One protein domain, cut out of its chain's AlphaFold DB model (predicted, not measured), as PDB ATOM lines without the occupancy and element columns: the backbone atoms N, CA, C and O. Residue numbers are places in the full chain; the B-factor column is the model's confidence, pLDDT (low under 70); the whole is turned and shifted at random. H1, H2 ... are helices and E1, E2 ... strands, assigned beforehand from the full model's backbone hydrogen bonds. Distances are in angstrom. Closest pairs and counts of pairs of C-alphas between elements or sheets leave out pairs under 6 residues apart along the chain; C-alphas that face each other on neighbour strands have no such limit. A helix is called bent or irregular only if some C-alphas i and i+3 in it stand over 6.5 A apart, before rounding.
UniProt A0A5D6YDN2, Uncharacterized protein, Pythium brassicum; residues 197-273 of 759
ATOM      1  N   LEU A 197     -14.881-120.651  49.848       64.25
ATOM      2  CA  LEU A 197     -13.615-120.865  50.549       64.25
ATOM      3  C   LEU A 197     -13.360-119.757  51.580       64.25
ATOM      4  O   LEU A 197     -12.889-120.047  52.681       64.25
ATOM      5  N   GLU A 198     -13.727-118.511  51.267       68.19
ATOM      6  CA  GLU A 198     -13.728-117.419  52.247       68.19
ATOM      7  C   GLU A 198     -14.690-117.713  53.401       68.19
ATOM      8  O   GLU A 198     -14.283-117.640  54.555       68.19
ATOM      9  N   HIS A 199     -15.926-118.142  53.130       71.12
ATOM     10  CA  HIS A 199     -16.900-118.509  54.161       71.12
ATOM     11  C   HIS A 199     -16.427-119.697  55.015       71.12
ATOM     12  O   HIS A 199     -16.611-119.688  56.236       71.12
ATOM     13  N   ALA A 200     -15.770-120.699  54.424       75.00
ATOM     14  CA  ALA A 200     -15.162-121.802  55.170       75.00
ATOM     15  C   ALA A 200     -14.009-121.327  56.078       75.00
ATOM     16  O   ALA A 200     -13.934-121.718  57.248       75.00
ATOM     17  N   ASN A 201     -13.139-120.448  55.575       77.81
ATOM     18  CA  ASN A 201     -12.035-119.874  56.346       77.81
ATOM     19  C   ASN A 201     -12.516-118.901  57.430       77.81
ATOM     20  O   ASN A 201     -11.988-118.927  58.538       77.81
ATOM     21  N   LEU A 202     -13.561-118.115  57.165       80.56
ATOM     22  CA  LEU A 202     -14.200-117.208  58.117       80.56
ATOM     23  C   LEU A 202     -14.811-117.989  59.282       80.56
ATOM     24  O   LEU A 202     -14.557-117.649  60.436       80.56
ATOM     25  N   ARG A 203     -15.531-119.087  59.006       81.56
ATOM     26  CA  ARG A 203     -16.042-120.005  60.042       81.56
ATOM     27  C   ARG A 203     -14.906-120.611  60.871       81.56
ATOM     28  O   ARG A 203     -14.994-120.619  62.097       81.56
ATOM     29  N   ARG A 204     -13.823-121.071  60.228       84.06
ATOM     30  CA  ARG A 204     -12.637-121.634  60.903       84.06
ATOM     31  C   ARG A 204     -11.939-120.604  61.801       84.06
ATOM     32  O   ARG A 204     -11.654-120.907  62.956       84.06
ATOM     33  N   ALA A 205     -11.700-119.395  61.296       85.44
ATOM     34  CA  ALA A 205     -11.086-118.302  62.044       85.44
ATOM     35  C   ALA A 205     -11.975-117.853  63.212       85.44
ATOM     36  O   ALA A 205     -11.496-117.745  64.338       85.44
ATOM     37  N   PHE A 206     -13.280-117.675  62.978       84.50
ATOM     38  CA  PHE A 206     -14.231-117.309  64.026       84.50
ATOM     39  C   PHE A 206     -14.286-118.361  65.141       84.50
ATOM     40  O   PHE A 206     -14.212-117.998  66.313       84.50
ATOM     41  N   ALA A 207     -14.352-119.653  64.798       86.25
ATOM     42  CA  ALA A 207     -14.326-120.738  65.778       86.25
ATOM     43  C   ALA A 207     -13.009-120.762  66.575       86.25
ATOM     44  O   ALA A 207     -13.038-120.831  67.801       86.25
ATOM     45  N   SER A 208     -11.861-120.637  65.900       88.81
ATOM     46  CA  SER A 208     -10.544-120.646  66.553       88.81
ATOM     47  C   SER A 208     -10.310-119.441  67.469       88.81
ATOM     48  O   SER A 208      -9.632-119.581  68.483       88.81
ATOM     49  N   LEU A 209     -10.836-118.263  67.119       88.44
ATOM     50  CA  LEU A 209     -10.724-117.058  67.941       88.44
ATOM     51  C   LEU A 209     -11.716-117.080  69.114       88.44
ATOM     52  O   LEU A 209     -11.340-116.720  70.225       88.44
ATOM     53  N   SER A 210     -12.947-117.555  68.894       85.69
ATOM     54  CA  SER A 210     -13.985-117.657  69.937       85.69
ATOM     55  C   SER A 210     -13.683-118.726  70.991       85.69
ATOM     56  O   SER A 210     -14.175-118.635  72.109       85.69
ATOM     57  N   ALA A 211     -12.878-119.737  70.651       90.44
ATOM     58  CA  ALA A 211     -12.445-120.781  71.580       90.44
ATOM     59  C   ALA A 211     -11.366-120.319  72.585       90.44
ATOM     60  O   ALA A 211     -10.976-121.096  73.453       90.44
ATOM     61  N   ASN A 212     -10.857-119.085  72.475       90.31
ATOM     62  CA  ASN A 212      -9.825-118.554  73.361       90.31
ATOM     63  C   ASN A 212     -10.420-117.541  74.349       90.31
ATOM     64  O   ASN A 212     -10.731-116.415  73.977       90.31
ATOM     65  N   GLU A 213     -10.495-117.902  75.632       89.25
ATOM     66  CA  GLU A 213     -11.034-117.049  76.708       89.25
ATOM     67  C   GLU A 213     -10.295-115.704  76.887       89.25
ATOM     68  O   GLU A 213     -10.807-114.782  77.531       89.25
ATOM     69  N   ASN A 214      -9.092-115.569  76.325       92.56
ATOM     70  CA  ASN A 214      -8.314-114.331  76.322       92.56
ATOM     71  C   ASN A 214      -8.614-113.433  75.107       92.56
ATOM     72  O   ASN A 214      -8.018-112.365  74.989       92.56
ATOM     73  N   ILE A 215      -9.527-113.821  74.213       91.69
ATOM     74  CA  ILE A 215      -9.947-113.035  73.048       91.69
ATOM     75  C   ILE A 215     -11.444-112.739  73.157       91.69
ATOM     76  O   ILE A 215     -12.276-113.639  73.181       91.69
ATOM     77  N   VAL A 216     -11.799-111.455  73.176       89.19
ATOM     78  CA  VAL A 216     -13.191-110.998  73.081       89.19
ATOM     79  C   VAL A 216     -13.413-110.477  71.667       89.19
ATOM     80  O   VAL A 216     -12.897-109.419  71.307       89.19
ATOM     81  N   LEU A 217     -14.159-111.225  70.852       88.56
ATOM     82  CA  LEU A 217     -14.589-110.768  69.530       88.56
ATOM     83  C   LEU A 217     -15.703-109.723  69.670       88.56
ATOM     84  O   LEU A 217     -16.609-109.882  70.485       88.56
ATOM     85  N   LEU A 218     -15.636-108.661  68.866       85.75
ATOM     86  CA  LEU A 218     -16.607-107.570  68.875       85.75
ATOM     87  C   LEU A 218     -17.554-107.660  67.672       85.75
ATOM     88  O   LEU A 218     -17.122-107.865  66.536       85.75
ATOM     89  N   GLY A 219     -18.841-107.422  67.925       81.69
ATOM     90  CA  GLY A 219     -19.899-107.463  66.916       81.69
ATOM     91  C   GLY A 219     -20.498-108.855  66.698       81.69
ATOM     92  O   GLY A 219     -20.051-109.851  67.262       81.69
ATOM     93  N   ARG A 220     -21.552-108.906  65.880       79.69
ATOM     94  CA  ARG A 220     -22.367-110.110  65.674       79.69
ATOM     95  C   ARG A 220     -21.657-111.204  64.873       79.69
ATOM     96  O   ARG A 220     -20.716-110.955  64.113       79.69
ATOM     97  N   SER A 221     -22.121-112.435  65.056       72.88
ATOM     98  CA  SER A 221     -21.590-113.667  64.453       72.88
ATOM     99  C   SER A 221     -22.627-114.452  63.647       72.88
ATOM    100  O   SER A 221     -22.254-115.316  62.861       72.88
ATOM    101  N   ASP A 222     -23.901-114.113  63.820       79.44
ATOM    102  CA  ASP A 222     -25.097-114.701  63.215       79.44
ATOM    103  C   ASP A 222     -25.565-113.965  61.944       79.44
ATOM    104  O   ASP A 222     -26.659-114.216  61.447       79.44
ATOM    105  N   VAL A 223     -24.736-113.057  61.417       79.94
ATOM    106  CA  VAL A 223     -25.044-112.177  60.280       79.94
ATOM    107  C   VAL A 223     -23.951-112.302  59.221       79.94
ATOM    108  O   VAL A 223     -22.766-112.370  59.564       79.94
ATOM    109  N   ASP A 224     -24.340-112.301  57.944       76.19
ATOM    110  CA  ASP A 224     -23.421-112.356  56.801       76.19
ATOM    111  C   ASP A 224     -22.384-111.232  56.880       76.19
ATOM    112  O   ASP A 224     -22.727-110.063  57.097       76.19
ATOM    113  N   LYS A 225     -21.104-111.575  56.718       76.62
ATOM    114  CA  LYS A 225     -20.004-110.625  56.870       76.62
ATOM    115  C   LYS A 225     -18.765-111.003  56.073       76.62
ATOM    116  O   LYS A 225     -18.446-112.177  55.924       76.62
ATOM    117  N   LEU A 226     -18.028-109.976  55.660       76.94
ATOM    118  CA  LEU A 226     -16.646-110.084  55.189       76.94
ATOM    119  C   LEU A 226     -15.726-110.618  56.315       76.94
ATOM    120  O   LEU A 226     -16.064-110.447  57.493       76.94
ATOM    121  N   PRO A 227     -14.546-111.199  56.006       75.88
ATOM    122  CA  PRO A 227     -13.594-111.738  56.993       75.88
ATOM    123  C   PRO A 227     -12.830-110.654  57.793       75.88
ATOM    124  O   PRO A 227     -11.612-110.702  57.953       75.88
ATOM    125  N   ILE A 228     -13.552-109.660  58.317       80.12
ATOM    126  CA  ILE A 228     -13.043-108.552  59.132       80.12
ATOM    127  C   ILE A 228     -13.404-108.814  60.597       80.12
ATOM    128  O   ILE A 228     -14.581-108.862  60.961       80.12
ATOM    129  N   PHE A 229     -12.388-108.950  61.449       83.38
ATOM    130  CA  PHE A 229     -12.544-109.263  62.870       83.38
ATOM    131  C   PHE A 229     -12.057-108.098  63.740       83.38
ATOM    132  O   PHE A 229     -10.857-107.842  63.826       83.38
ATOM    133  N   SER A 230     -12.977-107.420  64.429       86.88
ATOM    134  CA  SER A 230     -12.627-106.585  65.586       86.88
ATOM    135  C   SER A 230     -12.521-107.459  66.831       86.88
ATOM    136  O   SER A 230     -13.402-108.280  67.086       86.88
ATOM    137  N   LEU A 231     -11.459-107.279  67.617       89.06
ATOM    138  CA  LEU A 231     -11.232-108.038  68.846       89.06
ATOM    139  C   LEU A 231     -10.509-107.217  69.915       89.06
ATOM    140  O   LEU A 231      -9.786-106.268  69.606       89.06
ATOM    141  N   LEU A 232     -10.676-107.627  71.169       88.81
ATOM    142  CA  LEU A 232      -9.868-107.210  72.310       88.81
ATOM    143  C   LEU A 232      -9.111-108.427  72.846       88.81
ATOM    144  O   LEU A 232      -9.690-109.506  72.967       88.81
ATOM    145  N   VAL A 233      -7.840-108.252  73.213       90.62
ATOM    146  CA  VAL A 233      -7.070-109.287  73.920       90.62
ATOM    147  C   VAL A 233      -7.047-108.960  75.407       90.62
ATOM    148  O   VAL A 233      -6.743-107.834  75.802       90.62
ATOM    149  N   ARG A 234      -7.386-109.948  76.231       91.00
ATOM    150  CA  ARG A 234      -7.448-109.889  77.690       91.00
ATOM    151  C   ARG A 234      -6.278-110.663  78.299       91.00
ATOM    152  O   ARG A 234      -5.821-111.651  77.740       91.00
ATOM    153  N   PHE A 235      -5.820-110.216  79.458       89.44
ATOM    154  CA  PHE A 235      -4.903-110.929  80.335       89.44
ATOM    155  C   PHE A 235      -5.446-110.802  81.764       89.44
ATOM    156  O   PHE A 235      -5.519-109.701  82.310       89.44
ATOM    157  N   HIS A 236      -5.906-111.921  82.329       86.75
ATOM    158  CA  HIS A 236      -6.667-111.973  83.586       86.75
ATOM    159  C   HIS A 236      -7.863-110.990  83.620       86.75
ATOM    160  O   HIS A 236      -8.816-111.156  82.859       86.75
ATOM    161  N   ASP A 237      -7.833-109.983  84.498       87.12
ATOM    162  CA  ASP A 237      -8.891-108.990  84.719       87.12
ATOM    163  C   ASP A 237      -8.863-107.814  83.721       87.12
ATOM    164  O   ASP A 237      -9.773-106.986  83.733       87.12
ATOM    165  N   ARG A 238      -7.835-107.706  82.864       85.81
ATOM    166  CA  ARG A 238      -7.536-106.477  82.099       85.81
ATOM    167  C   ARG A 238      -7.383-106.719  80.609       85.81
ATOM    168  O   ARG A 238      -6.851-107.735  80.179       85.81
ATOM    169  N   PHE A 239      -7.771-105.731  79.810       88.69
ATOM    170  CA  PHE A 239      -7.452-105.710  78.386       88.69
ATOM    171  C   PHE A 239      -6.027-105.201  78.151       88.69
ATOM    172  O   PHE A 239      -5.599-104.212  78.750       88.69
ATOM    173  N   LEU A 240      -5.296-105.873  77.264       89.88
ATOM    174  CA  LEU A 240      -3.990-105.424  76.797       89.88
ATOM    175  C   LEU A 240      -4.160-104.175  75.925       89.88
ATOM    176  O   LEU A 240      -5.093-104.076  75.126       89.88
ATOM    177  N   HIS A 241      -3.238-103.218  76.048       89.06
ATOM    178  CA  HIS A 241      -3.294-102.003  75.239       89.06
ATOM    179  C   HIS A 241      -3.141-102.350  73.752       89.06
ATOM    180  O   HIS A 241      -2.149-102.961  73.360       89.06
ATOM    181  N   TYR A 242      -4.083-101.913  72.911       85.94
ATOM    182  CA  TYR A 242      -4.167-102.343  71.512       85.94
ATOM    183  C   TYR A 242      -2.837-102.192  70.750       85.94
ATOM    184  O   TYR A 242      -2.377-103.172  70.187       85.94
ATOM    185  N   ASN A 243      -2.141-101.045  70.830       85.19
ATOM    186  CA  ASN A 243      -0.835-100.860  70.162       85.19
ATOM    187  C   ASN A 243       0.222-101.925  70.525       85.19
ATOM    188  O   ASN A 243       1.047-102.255  69.681       85.19
ATOM    189  N   PHE A 244       0.211-102.455  71.753       88.25
ATOM    190  CA  PHE A 244       1.146-103.501  72.185       88.25
ATOM    191  C   PHE A 244       0.808-104.843  71.526       88.25
ATOM    192  O   PHE A 244       1.690-105.500  70.984       88.25
ATOM    193  N   VAL A 245      -0.481-105.197  71.478       88.44
ATOM    194  CA  VAL A 245      -0.972-106.367  70.730       88.44
ATOM    195  C   VAL A 245      -0.653-106.224  69.238       88.44
ATOM    196  O   VAL A 245      -0.175-107.172  68.619       88.44
ATOM    197  N   CYS A 246      -0.862-105.031  68.672       86.62
ATOM    198  CA  CYS A 246      -0.591-104.742  67.268       86.62
ATOM    199  C   CYS A 246       0.883-104.941  66.908       86.62
ATOM    200  O   CYS A 246       1.164-105.610  65.914       86.62
ATOM    201  N   ALA A 247       1.792-104.392  67.724       85.62
ATOM    202  CA  ALA A 247       3.233-104.532  67.552       85.62
ATOM    203  C   ALA A 247       3.671-105.997  67.667       85.62
ATOM    204  O   ALA A 247       4.290-106.510  66.746       85.62
ATOM    205  N   LEU A 248       3.265-106.722  68.721       88.94
ATOM    206  CA  LEU A 248       3.618-108.141  68.876       88.94
ATOM    207  C   LEU A 248       3.164-108.998  67.684       88.94
ATOM    208  O   LEU A 248       3.940-109.805  67.179       88.94
ATOM    209  N   LEU A 249       1.922-108.820  67.220       85.94
ATOM    210  CA  LEU A 249       1.384-109.565  66.079       85.94
ATOM    211  C   LEU A 249       2.118-109.246  64.769       85.94
ATOM    212  O   LEU A 249       2.381-110.159  63.988       85.94
ATOM    213  N   ASN A 250       2.485-107.984  64.544       83.50
ATOM    214  CA  ASN A 250       3.247-107.571  63.369       83.50
ATOM    215  C   ASN A 250       4.704-108.063  63.427       83.50
ATOM    216  O   ASN A 250       5.167-108.738  62.511       83.50
ATOM    217  N   ASP A 251       5.403-107.759  64.519       84.62
ATOM    218  CA  ASP A 251       6.863-107.839  64.623       84.62
ATOM    219  C   ASP A 251       7.368-109.260  64.917       84.62
ATOM    220  O   ASP A 251       8.482-109.604  64.525       84.62
ATOM    221  N   LEU A 252       6.565-110.098  65.593       87.19
ATOM    222  CA  LEU A 252       6.935-111.482  65.932       87.19
ATOM    223  C   LEU A 252       6.259-112.536  65.046       87.19
ATOM    224  O   LEU A 252       6.790-113.637  64.906       87.19
ATOM    225  N   PHE A 253       5.092-112.227  64.469       83.38
ATOM    226  CA  PHE A 253       4.269-113.203  63.741       83.38
ATOM    227  C   PHE A 253       3.921-112.785  62.301       83.38
ATOM    228  O   PHE A 253       3.287-113.561  61.588       83.38
ATOM    229  N   GLY A 254       4.300-111.581  61.853       75.88
ATOM    230  CA  GLY A 254       3.976-111.066  60.514       75.88
ATOM    231  C   GLY A 254       2.487-110.767  60.282       75.88
ATOM    232  O   GLY A 254       2.086-110.440  59.163       75.88
ATOM    233  N   VAL A 255       1.648-110.862  61.319       80.56
ATOM    234  CA  VAL A 255       0.196-110.673  61.242       80.56
ATOM    235  C   VAL A 255      -0.114-109.180  61.274       80.56
ATOM    236  O   VAL A 255      -0.392-108.592  62.324       80.56
ATOM    237  N   GLN A 256      -0.061-108.553  60.098       74.75
ATOM    238  CA  GLN A 256      -0.448-107.155  59.914       74.75
ATOM    239  C   GLN A 256      -1.896-106.927  60.363       74.75
ATOM    240  O   GLN A 256      -2.815-107.659  60.000       74.75
ATOM    241  N   ASN A 257      -2.097-105.897  61.177       76.12
ATOM    242  CA  ASN A 257      -3.365-105.591  61.828       76.12
ATOM    243  C   ASN A 257      -3.459-104.076  62.101       76.12
ATOM    244  O   ASN A 257      -2.471-103.353  61.959       76.12
ATOM    245  N   ARG A 258      -4.644-103.569  62.471       75.69
ATOM    246  CA  ARG A 258      -4.885-102.125  62.623       75.69
ATOM    247  C   ARG A 258      -5.351-101.750  64.027       75.69
ATOM    248  O   ARG A 258      -6.518-101.910  64.373       75.69
ATOM    249  N   GLY A 259      -4.445-101.165  64.805       74.06
ATOM    250  CA  GLY A 259      -4.761-100.579  66.106       74.06
ATOM    251  C   GLY A 259      -5.625 -99.316  66.014       74.06
ATOM    252  O   GLY A 259      -5.475 -98.515  65.093       74.06
ATOM    253  N   GLY A 260      -6.495 -99.114  67.008       67.44
ATOM    254  CA  GLY A 260      -7.197 -97.848  67.246       67.44
ATOM    255  C   GLY A 260      -8.285 -97.504  66.222       67.44
ATOM    256  O   GLY A 260      -8.092 -96.652  65.358       67.44
ATOM    257  N   CYS A 261      -9.485 -98.069  66.383       62.81
ATOM    258  CA  CYS A 261     -10.645 -97.847  65.500       62.81
ATOM    259  C   CYS A 261     -11.319 -96.455  65.633       62.81
ATOM    260  O   CYS A 261     -12.517 -96.302  65.393       62.81
ATOM    261  N   GLN A 262     -10.555 -95.414  65.987       55.75
ATOM    262  CA  GLN A 262     -11.032 -94.046  66.246       55.75
ATOM    263  C   GLN A 262     -11.804 -93.435  65.060       55.75
ATOM    264  O   GLN A 262     -12.740 -92.659  65.247       55.75
ATOM    265  N   CYS A 263     -11.457 -93.816  63.828       57.44
ATOM    266  CA  CYS A 263     -12.093 -93.319  62.606       57.44
ATOM    267  C   CYS A 263     -13.534 -93.822  62.370       57.44
ATOM    268  O   CYS A 263     -14.225 -93.287  61.502       57.44
ATOM    269  N   ALA A 264     -14.008 -94.797  63.150       56.47
ATOM    270  CA  ALA A 264     -15.384 -95.306  63.143       56.47
ATOM    271  C   ALA A 264     -16.077 -95.102  64.510       56.47
ATOM    272  O   ALA A 264     -16.938 -95.887  64.908       56.47
ATOM    273  N   GLY A 265     -15.691 -94.034  65.224       69.06
ATOM    274  CA  GLY A 265     -16.044 -93.741  66.620       69.06
ATOM    275  C   GLY A 265     -17.466 -94.103  67.080       69.06
ATOM    276  O   GLY A 265     -17.570 -94.819  68.070       69.06
ATOM    277  N   PRO A 266     -18.556 -93.681  66.404       72.69
ATOM    278  CA  PRO A 266     -19.920 -93.966  66.869       72.69
ATOM    279  C   PRO A 266     -20.272 -95.461  66.912       72.69
ATOM    280  O   PRO A 266     -20.919 -95.911  67.855       72.69
ATOM    281  N   TYR A 267     -19.831 -96.237  65.917       77.19
ATOM    282  CA  TYR A 267     -20.059 -97.685  65.888       77.19
ATOM    283  C   TYR A 267     -19.064 -98.414  66.803       77.19
ATOM    284  O   TYR A 267     -19.459 -99.304  67.549       77.19
ATOM    285  N   ALA A 268     -17.802 -97.969  66.843       76.88
ATOM    286  CA  ALA A 268     -16.798 -98.492  67.772       76.88
ATOM    287  C   ALA A 268     -17.208 -98.321  69.249       76.88
ATOM    288  O   ALA A 268     -17.041 -99.249  70.032       76.88
ATOM    289  N   ALA A 269     -17.783 -97.175  69.626       75.38
ATOM    290  CA  ALA A 269     -18.291 -96.928  70.977       75.38
ATOM    291  C   ALA A 269     -19.422 -97.905  71.344       75.38
ATOM    292  O   ALA A 269     -19.350 -98.544  72.391       75.38
ATOM    293  N   ARG A 270     -20.399 -98.106  70.445       77.19
ATOM    294  CA  ARG A 270     -21.476 -99.095  70.631       77.19
ATOM    295  C   ARG A 270     -20.930-100.517  70.796       77.19
ATOM    296  O   ARG A 270     -21.352-101.220  71.705       77.19
ATOM    297  N   LEU A 271     -19.973-100.928  69.960       80.62
ATOM    298  CA  LEU A 271     -19.331-102.249  70.049       80.62
ATOM    299  C   LEU A 271     -18.552-102.466  71.355       80.62
ATOM    300  O   LEU A 271     -18.354-103.609  71.755       80.62
ATOM    301  N   LEU A 272     -18.113-101.388  72.008       80.56
ATOM    302  CA  LEU A 272     -17.438-101.407  73.309       80.56
ATOM    303  C   LEU A 272     -18.405-101.213  74.494       80.56
ATOM    304  O   LEU A 272     -17.945-101.119  75.628       80.56
ATOM    305  N   GLY A 273     -19.720-101.134  74.251       73.62
ATOM    306  CA  GLY A 273     -20.727-100.910  75.292       73.62
ATOM    307  C   GLY A 273     -20.689 -99.512  75.922       73.62
ATOM    308  O   GLY A 273     -21.107 -99.358  77.061       73.62
TER     309      GLY A 273
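What this domain is: This is residues 197 to 273 of the 759 residues of an uncharacterized protein of Pythium brassicum (UniProt A0A5D6YDN2). A hairpin of two antiparallel strands, E1 and E2, forms the middle, with three helices set round it: H1 near the beginning of E1, H2 near E2, H3 near the end of E1. The printed part has 77 residues, in the order H1, E1, E2, H2, H3, class mixed. It is compact and rounded, with a radius of gyration of the C-alphas of 13.1 A and spans of 32 by 31 by 25 A.

How they stand to each other: The closest C-alphas of H1, residues 197 to 210, and E1, residues 215 to 218, are Leu 209 and Ile 215, 6.5 A apart. E1 and E2, residues 230 to 235, make a hairpin, with N 216 and O 232 within hydrogen-bond range at 2.9 A. H2, residues 242 to 253, comes closest to E2 at the C-alphas of Val 245 and Val 233, 7.5 A. H3, residues 262 to 271, comes closest to E1 at the C-alphas of Leu 271 and Leu 218, 6.1 A. The three helices are apart. Every O i to N i+4 pair is within range in H1 and H2, 4 of 6 in H3, which is irregular: C-alphas 263 and 266 are 8.9 A apart.

Where its parts are: H1 begins at C-alpha 197 (-13.615, -120.865, 50.549) and measures 19.7 A, E2 17.2 A, H2 15.8 A. H3 ends at C-alpha 271 (-19.331, -102.249, 70.049).

The domain as a whole: The C-alphas farthest apart, Leu 197 and Asp 237, are 36.5 A apart. The printed part has no cut, and the link E1 to E2 is long. Residues 197 to 198 and 260 to 265 have pLDDT under 70.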